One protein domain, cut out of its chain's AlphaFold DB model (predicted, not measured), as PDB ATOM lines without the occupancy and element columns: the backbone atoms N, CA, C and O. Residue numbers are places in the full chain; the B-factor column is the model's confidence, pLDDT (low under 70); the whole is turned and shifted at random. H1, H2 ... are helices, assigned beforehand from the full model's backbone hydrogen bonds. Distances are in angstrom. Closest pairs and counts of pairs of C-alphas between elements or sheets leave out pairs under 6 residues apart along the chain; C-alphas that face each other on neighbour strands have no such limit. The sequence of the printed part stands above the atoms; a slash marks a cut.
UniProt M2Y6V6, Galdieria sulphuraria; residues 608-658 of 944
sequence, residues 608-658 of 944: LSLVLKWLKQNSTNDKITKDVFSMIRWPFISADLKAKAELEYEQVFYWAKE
ATOM      1  N   LEU A 608     163.324 190.386 181.299       90.12
ATOM      2  CA  LEU A 608     162.891 191.499 180.447       90.12
ATOM      3  C   LEU A 608     161.596 192.147 180.969       90.12
ATOM      4  O   LEU A 608     161.460 193.367 180.906       90.12
ATOM      5  N   SER A 609     160.669 191.371 181.538       90.56
ATOM      6  CA  SER A 609     159.437 191.908 182.132       90.56
ATOM      7  C   SER A 609     159.716 192.812 183.335       90.56
ATOM      8  O   SER A 609     159.110 193.882 183.433       90.56
ATOM      9  N   LEU A 610     160.661 192.442 184.211       92.56
ATOM     10  CA  LEU A 610     161.124 193.319 185.293       92.56
ATOM     11  C   LEU A 610     161.751 194.602 184.736       92.56
ATOM     12  O   LEU A 610     161.399 195.695 185.173       92.56
ATOM     13  N   VAL A 611     162.642 194.479 183.750       92.12
ATOM     14  CA  VAL A 611     163.317 195.624 183.126       92.12
ATOM     15  C   VAL A 611     162.319 196.609 182.512       92.12
ATOM     16  O   VAL A 611     162.418 197.809 182.763       92.12
ATOM     17  N   LEU A 612     161.321 196.131 181.763       90.75
ATOM     18  CA  LEU A 612     160.295 196.993 181.164       90.75
ATOM     19  C   LEU A 612     159.422 197.685 182.228       90.75
ATOM     20  O   LEU A 612     159.101 198.864 182.068       90.75
ATOM     21  N   LYS A 613     159.074 196.995 183.331       91.75
ATOM     22  CA  LYS A 613     158.400 197.617 184.490       91.75
ATOM     23  C   LYS A 613     159.272 198.718 185.114       91.75
ATOM     24  O   LYS A 613     158.799 199.838 185.297       91.75
ATOM     25  N   TRP A 614     160.540 198.416 185.406       93.69
ATOM     26  CA  TRP A 614     161.468 199.320 186.091       93.69
ATOM     27  C   TRP A 614     161.755 200.591 185.280       93.69
ATOM     28  O   TRP A 614     161.682 201.691 185.825       93.69
ATOM     29  N   LEU A 615     161.998 200.458 183.968       91.06
ATOM     30  CA  LEU A 615     162.221 201.594 183.061       91.06
ATOM     31  C   LEU A 615     160.999 202.524 182.995       91.06
ATOM     32  O   LEU A 615     161.143 203.747 182.988       91.06
ATOM     33  N   LYS A 616     159.790 201.945 183.003       88.88
ATOM     34  CA  LYS A 616     158.525 202.691 182.990       88.88
ATOM     35  C   LYS A 616     158.286 203.477 184.285       88.88
ATOM     36  O   LYS A 616     157.708 204.559 184.225       88.88
ATOM     37  N   GLN A 617     158.712 202.950 185.434       89.06
ATOM     38  CA  GLN A 617     158.599 203.625 186.732       89.06
ATOM     39  C   GLN A 617     159.657 204.727 186.899       89.06
ATOM     40  O   GLN A 617     159.325 205.852 187.267       89.06
ATOM     41  N   ASN A 618     160.918 204.432 186.578       82.69
ATOM     42  CA  ASN A 618     162.059 205.281 186.937       82.69
ATOM     43  C   ASN A 618     162.411 206.382 185.913       82.69
ATOM     44  O   ASN A 618     163.385 207.102 186.112       82.69
ATOM     45  N   SER A 619     161.613 206.559 184.848       70.56
ATOM     46  CA  SER A 619     161.724 207.671 183.876       70.56
ATOM     47  C   SER A 619     163.150 207.892 183.345       70.56
ATOM     48  O   SER A 619     163.773 208.935 183.552       70.56
ATOM     49  N   THR A 620     163.688 206.875 182.674       74.50
ATOM     50  CA  THR A 620     165.114 206.787 182.344       74.50
ATOM     51  C   THR A 620     165.501 207.442 181.015       74.50
ATOM     52  O   THR A 620     164.670 207.698 180.146       74.50
ATOM     53  N   ASN A 621     166.801 207.701 180.832       81.12
ATOM     54  CA  ASN A 621     167.358 208.190 179.567       81.12
ATOM     55  C   ASN A 621     167.908 207.043 178.693       81.12
ATOM     56  O   ASN A 621     168.206 205.957 179.192       81.12
ATOM     57  N   ASP A 622     168.130 207.319 177.404       79.88
ATOM     58  CA  ASP A 622     168.696 206.393 176.411       79.88
ATOM     59  C   ASP A 622     169.945 205.622 176.855       79.88
ATOM     60  O   ASP A 622     170.159 204.506 176.382       79.88
ATOM     61  N   LYS A 623     170.812 206.213 177.688       81.12
ATOM     62  CA  LYS A 623     172.024 205.540 178.174       81.12
ATOM     63  C   LYS A 623     171.636 204.432 179.149       81.12
ATOM     64  O   LYS A 623     172.017 203.291 178.930       81.12
ATOM     65  N   ILE A 624     170.825 204.756 180.154       78.44
ATOM     66  CA  ILE A 624     170.352 203.799 181.164       78.44
ATOM     67  C   ILE A 624     169.559 202.671 180.489       78.44
ATOM     68  O   ILE A 624     169.808 201.496 180.745       78.44
ATOM     69  N   THR A 625     168.673 203.007 179.545       82.62
ATOM     70  CA  THR A 625     167.922 202.008 178.770       82.62
ATOM     71  C   THR A 625     168.860 201.066 178.003       82.62
ATOM     72  O   THR A 625     168.642 199.858 178.015       82.62
ATOM     73  N   LYS A 626     169.937 201.579 177.383       80.69
ATOM     74  CA  LYS A 626     170.962 200.756 176.705       80.69
ATOM     75  C   LYS A 626     171.755 199.893 177.678       80.69
ATOM     76  O   LYS A 626     171.953 198.713 177.394       80.69
ATOM     77  N   ASP A 627     172.186 200.458 178.802       78.12
ATOM     78  CA  ASP A 627     172.989 199.765 179.811       78.12
ATOM     79  C   ASP A 627     172.185 198.584 180.396       78.12
ATOM     80  O   ASP A 627     172.681 197.454 180.415       78.12
ATOM     81  N   VAL A 628     170.902 198.783 180.727       79.44
ATOM     82  CA  VAL A 628     170.004 197.713 181.205       79.44
ATOM     83  C   VAL A 628     169.659 196.706 180.092       79.44
ATOM     84  O   VAL A 628     169.765 195.498 180.306       79.44
ATOM     85  N   PHE A 629     169.331 197.153 178.872       82.44
ATOM     86  CA  PHE A 629     169.071 196.254 177.730       82.44
ATOM     87  C   PHE A 629     170.303 195.431 177.315       82.44
ATOM     88  O   PHE A 629     170.150 194.362 176.718       82.44
ATOM     89  N   SER A 630     171.520 195.885 177.633       78.06
ATOM     90  CA  SER A 630     172.758 195.135 177.372       78.06
ATOM     91  C   SER A 630     172.913 193.886 178.251       78.06
ATOM     92  O   SER A 630     173.652 192.969 177.879       78.06
ATOM     93  N   MET A 631     172.197 193.829 179.382       76.75
ATOM     94  CA  MET A 631     172.206 192.690 180.305       76.75
ATOM     95  C   MET A 631     171.269 191.554 179.870       76.75
ATOM     96  O   MET A 631     171.498 190.414 180.275       76.75
ATOM     97  N   ILE A 632     170.266 191.846 179.032       81.69
ATOM     98  CA  ILE A 632     169.256 190.890 178.554       81.69
ATOM     99  C   ILE A 632     169.833 189.947 177.492       81.69
ATOM    100  O   ILE A 632     170.435 190.371 176.498       81.69
ATOM    101  N   ARG A 633     169.588 188.643 177.643       76.19
ATOM    102  CA  ARG A 633     169.949 187.618 176.653       76.19
ATOM    103  C   ARG A 633     168.869 187.484 175.574       76.19
ATOM    104  O   ARG A 633     168.165 186.484 175.482       76.19
ATOM    105  N   TRP A 634     168.806 188.481 174.695       79.19
ATOM    106  CA  TRP A 634     167.853 188.588 173.579       79.19
ATOM    107  C   TRP A 634     167.569 187.324 172.733       79.19
ATOM    108  O   TRP A 634     166.450 187.233 172.229       79.19
ATOM    109  N   PRO A 635     168.490 186.350 172.542       80.00
ATOM    110  CA  PRO A 635     168.171 185.086 171.865       80.00
ATOM    111  C   PRO A 635     167.169 184.175 172.595       80.00
ATOM    112  O   PRO A 635     166.618 183.283 171.958       80.00
ATOM    113  N   PHE A 636     166.938 184.374 173.898       78.25
ATOM    114  CA  PHE A 636     166.050 183.546 174.732       78.25
ATOM    115  C   PHE A 636     164.721 184.234 175.094       78.25
ATOM    116  O   PHE A 636     163.991 183.735 175.948       78.25
ATOM    117  N   ILE A 637     164.418 185.372 174.459       84.19
ATOM    118  CA  ILE A 637     163.189 186.153 174.666       84.19
ATOM    119  C   ILE A 637     162.101 185.714 173.676       84.19
ATOM    120  O   ILE A 637     162.384 185.522 172.488       84.19
ATOM    121  N   SER A 638     160.849 185.607 174.131       85.81
ATOM    122  CA  SER A 638     159.703 185.297 173.267       85.81
ATOM    123  C   SER A 638     159.415 186.397 172.238       85.81
ATOM    124  O   SER A 638     159.641 187.588 172.464       85.81
ATOM    125  N   ALA A 639     158.890 186.003 171.073       82.94
ATOM    126  CA  ALA A 639     158.625 186.929 169.970       82.94
ATOM    127  C   ALA A 639     157.670 188.072 170.367       82.94
ATOM    128  O   ALA A 639     157.908 189.220 169.991       82.94
ATOM    129  N   ASP A 640     156.649 187.774 171.174       84.88
ATOM    130  CA  ASP A 640     155.648 188.747 171.619       84.88
ATOM    131  C   ASP A 640     156.244 189.788 172.579       84.88
ATOM    132  O   ASP A 640     156.045 190.993 172.404       84.88
ATOM    133  N   LEU A 641     157.035 189.349 173.567       83.56
ATOM    134  CA  LEU A 641     157.676 190.255 174.523       83.56
ATOM    135  C   LEU A 641     158.774 191.093 173.851       83.56
ATOM    136  O   LEU A 641     158.930 192.281 174.150       83.56
ATOM    137  N   LYS A 642     159.479 190.510 172.876       83.31
ATOM    138  CA  LYS A 642     160.423 191.228 172.017       83.31
ATOM    139  C   LYS A 642     159.726 192.299 171.177       83.31
ATOM    140  O   LYS A 642     160.192 193.433 171.160       83.31
ATOM    141  N   ALA A 643     158.604 191.978 170.529       82.38
ATOM    142  CA  ALA A 643     157.821 192.938 169.750       82.38
ATOM    143  C   ALA A 643     157.283 194.088 170.621       82.38
ATOM    144  O   ALA A 643     157.286 195.242 170.196       82.38
ATOM    145  N   LYS A 644     156.894 193.798 171.870       86.19
ATOM    146  CA  LYS A 644     156.516 194.820 172.853       86.19
ATOM    147  C   LYS A 644     157.683 195.756 173.196       86.19
ATOM    148  O   LYS A 644     157.509 196.970 173.162       86.19
ATOM    149  N   ALA A 645     158.872 195.215 173.473       84.19
ATOM    150  CA  ALA A 645     160.068 196.021 173.727       84.19
ATOM    151  C   ALA A 645     160.506 196.839 172.493       84.19
ATOM    152  O   ALA A 645     160.956 197.976 172.643       84.19
ATOM    153  N   GLU A 646     160.340 196.294 171.280       83.06
ATOM    154  CA  GLU A 646     160.561 197.008 170.013       83.06
ATOM    155  C   GLU A 646     159.613 198.205 169.847       83.06
ATOM    156  O   GLU A 646     160.055 199.266 169.412       83.06
ATOM    157  N   LEU A 647     158.340 198.058 170.225       84.88
ATOM    158  CA  LEU A 647     157.324 199.108 170.111       84.88
ATOM    159  C   LEU A 647     157.442 200.185 171.203       84.88
ATOM    160  O   LEU A 647     157.224 201.360 170.922       84.88
ATOM    161  N   GLU A 648     157.785 199.810 172.438       84.38
ATOM    162  CA  GLU A 648     157.906 200.760 173.556       84.38
ATOM    163  C   GLU A 648     159.233 201.550 173.542       84.38
ATOM    164  O   GLU A 648     159.262 202.688 174.006       84.38
ATOM    165  N   TYR A 649     160.322 200.995 172.983       82.88
ATOM    166  CA  TYR A 649     161.677 201.581 173.033       82.88
ATOM    167  C   TYR A 649     162.390 201.615 171.663       82.88
ATOM    168  O   TYR A 649     163.609 201.428 171.579       82.88
ATOM    169  N   GLU A 650     161.644 201.872 170.582       74.00
ATOM    170  CA  GLU A 650     162.065 201.772 169.168       74.00
ATOM    171  C   GLU A 650     163.484 202.308 168.868       74.00
ATOM    172  O   GLU A 650     164.318 201.595 168.300       74.00
ATOM    173  N   GLN A 651     163.800 203.538 169.296       69.38
ATOM    174  CA  GLN A 651     165.093 204.190 169.018       69.38
ATOM    175  C   GLN A 651     166.286 203.467 169.668       69.38
ATOM    176  O   GLN A 651     167.362 203.363 169.075       69.38
ATOM    177  N   VAL A 652     166.098 202.936 170.880       70.25
ATOM    178  CA  VAL A 652     167.125 202.172 171.604       70.25
ATOM    179  C   VAL A 652     167.204 200.739 171.074       70.25
ATOM    180  O   VAL A 652     168.298 200.185 170.942       70.25
ATOM    181  N   PHE A 653     166.067 200.154 170.697       67.19
ATOM    182  CA  PHE A 653     166.021 198.805 170.146       67.19
ATOM    183  C   PHE A 653     166.721 198.707 168.782       67.19
ATOM    184  O   PHE A 653     167.406 197.720 168.504       67.19
ATOM    185  N   TYR A 654     166.629 199.742 167.941       64.88
ATOM    186  CA  TYR A 654     167.335 199.772 166.656       64.88
ATOM    187  C   TYR A 654     168.862 199.674 166.828       64.88
ATOM    188  O   TYR A 654     169.520 198.925 166.105       64.88
ATOM    189  N   TRP A 655     169.424 200.341 167.846       64.88
ATOM    190  CA  TRP A 655     170.831 200.171 168.241       64.88
ATOM    191  C   TRP A 655     171.122 198.745 168.733       64.88
ATOM    192  O   TRP A 655     172.126 198.145 168.342       64.88
ATOM    193  N   ALA A 656     170.228 198.167 169.540       56.19
ATOM    194  CA  ALA A 656     170.396 196.807 170.045       56.19
ATOM    195  C   ALA A 656     170.415 195.764 168.909       56.19
ATOM    196  O   ALA A 656     171.227 194.839 168.956       56.19
ATOM    197  N   LYS A 657     169.605 195.922 167.848       56.75
ATOM    198  CA  LYS A 657     169.554 194.985 166.702       56.75
ATOM    199  C   LYS A 657     170.917 194.759 166.030       56.75
ATOM    200  O   LYS A 657     171.229 193.610 165.708       56.75
ATOM    201  N   GLU A 658     171.756 195.788 165.879       54.25
ATOM    202  CA  GLU A 658     173.127 195.635 165.350       54.25
ATOM    203  C   GLU A 658     174.065 194.855 166.288       54.25
ATOM    204  O   GLU A 658     174.974 194.161 165.829       54.25
TER     205      GLU A 658
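Overview. This is residues 608 to 658 of the 944 residues of a protein of Galdieria sulphuraria (UniProt M2Y6V6). Four short helices stand round a small ring in the order H1, H2, H4, H3, with H1 and H4 on opposite sides and few contacts between neighbours. H1, H2 and H3 stand side by side with their directions roughly lined up, H2 running opposite to the other two, while H4 slants across that direction; residues 630 to 638 loop from H2 to H3 at the end where H1 and H3 begin. The printed part has 51 residues with four named helices, H1 to H4 along the chain, and no named strand; the class is all helix. The whole is compact, with a radius of gyration of the C-alphas of 10.0 A, and rounded, spanning 25 by 22 by 19 A.

Arrangement. H1, residues 608 to 618, is the longest helix. It only just touches H2, residues 622 to 629, with 3 pairs of C-alphas within 8 A; the closest C-alphas, those of Leu 615 and Thr 625, are 7.1 A apart. The two form a helical hairpin, running opposite ways at a shallow tilt of 28 degrees. H1 also only just touches H3, residues 639 to 648, again with 3 such pairs; the closest C-alphas, those of Leu 612 and Ala 645, are 7.5 A apart. These two run the same way at a shallow tilt of 17 degrees. H2 touches H4, residues 650 to 658, at a steep tilt of 54 degrees, the same way; the closest C-alphas, those of Lys 626 and Val 652, are 6.5 A apart. H3 and H4 are close but not clearly touching, opposite ways at a steep tilt of 52 degrees; their closest C-alphas, those of Glu 646 and Phe 653, are 5.7 A apart. H1 and H4 are apart, and so are H2 and H3. The helix packing is mostly aligned, but only just: 2 of 3 touching pairs are at a shallow tilt. Every O i to N i+4 pair is within hydrogen-bond range in H1, H2 and H3; in H4 it is 3 of 5.

Along the chain. H1 begins at C-alpha 608, (162.891, 191.499, 180.447), and measures 15.3 A from first to last C-alpha. H2 measures 10.2 A. H3 begins at C-alpha 639, (158.625, 186.929, 169.970), and measures 14.3 A. H4 measures 13.2 A and ends at C-alpha 658, (173.127, 195.635, 165.350).

Size, cuts and confidence. The two C-alphas farthest apart, those of Gln 617 and Glu 658, are 27.1 A apart. The printed part has no cut. The links H1 to H2 and H3 to H4 are tight, the link H2 to H3 is short, and no link is long. The mean pLDDT of the printed part is 80.1; residue 651 and residues 653 to 658 are under 70.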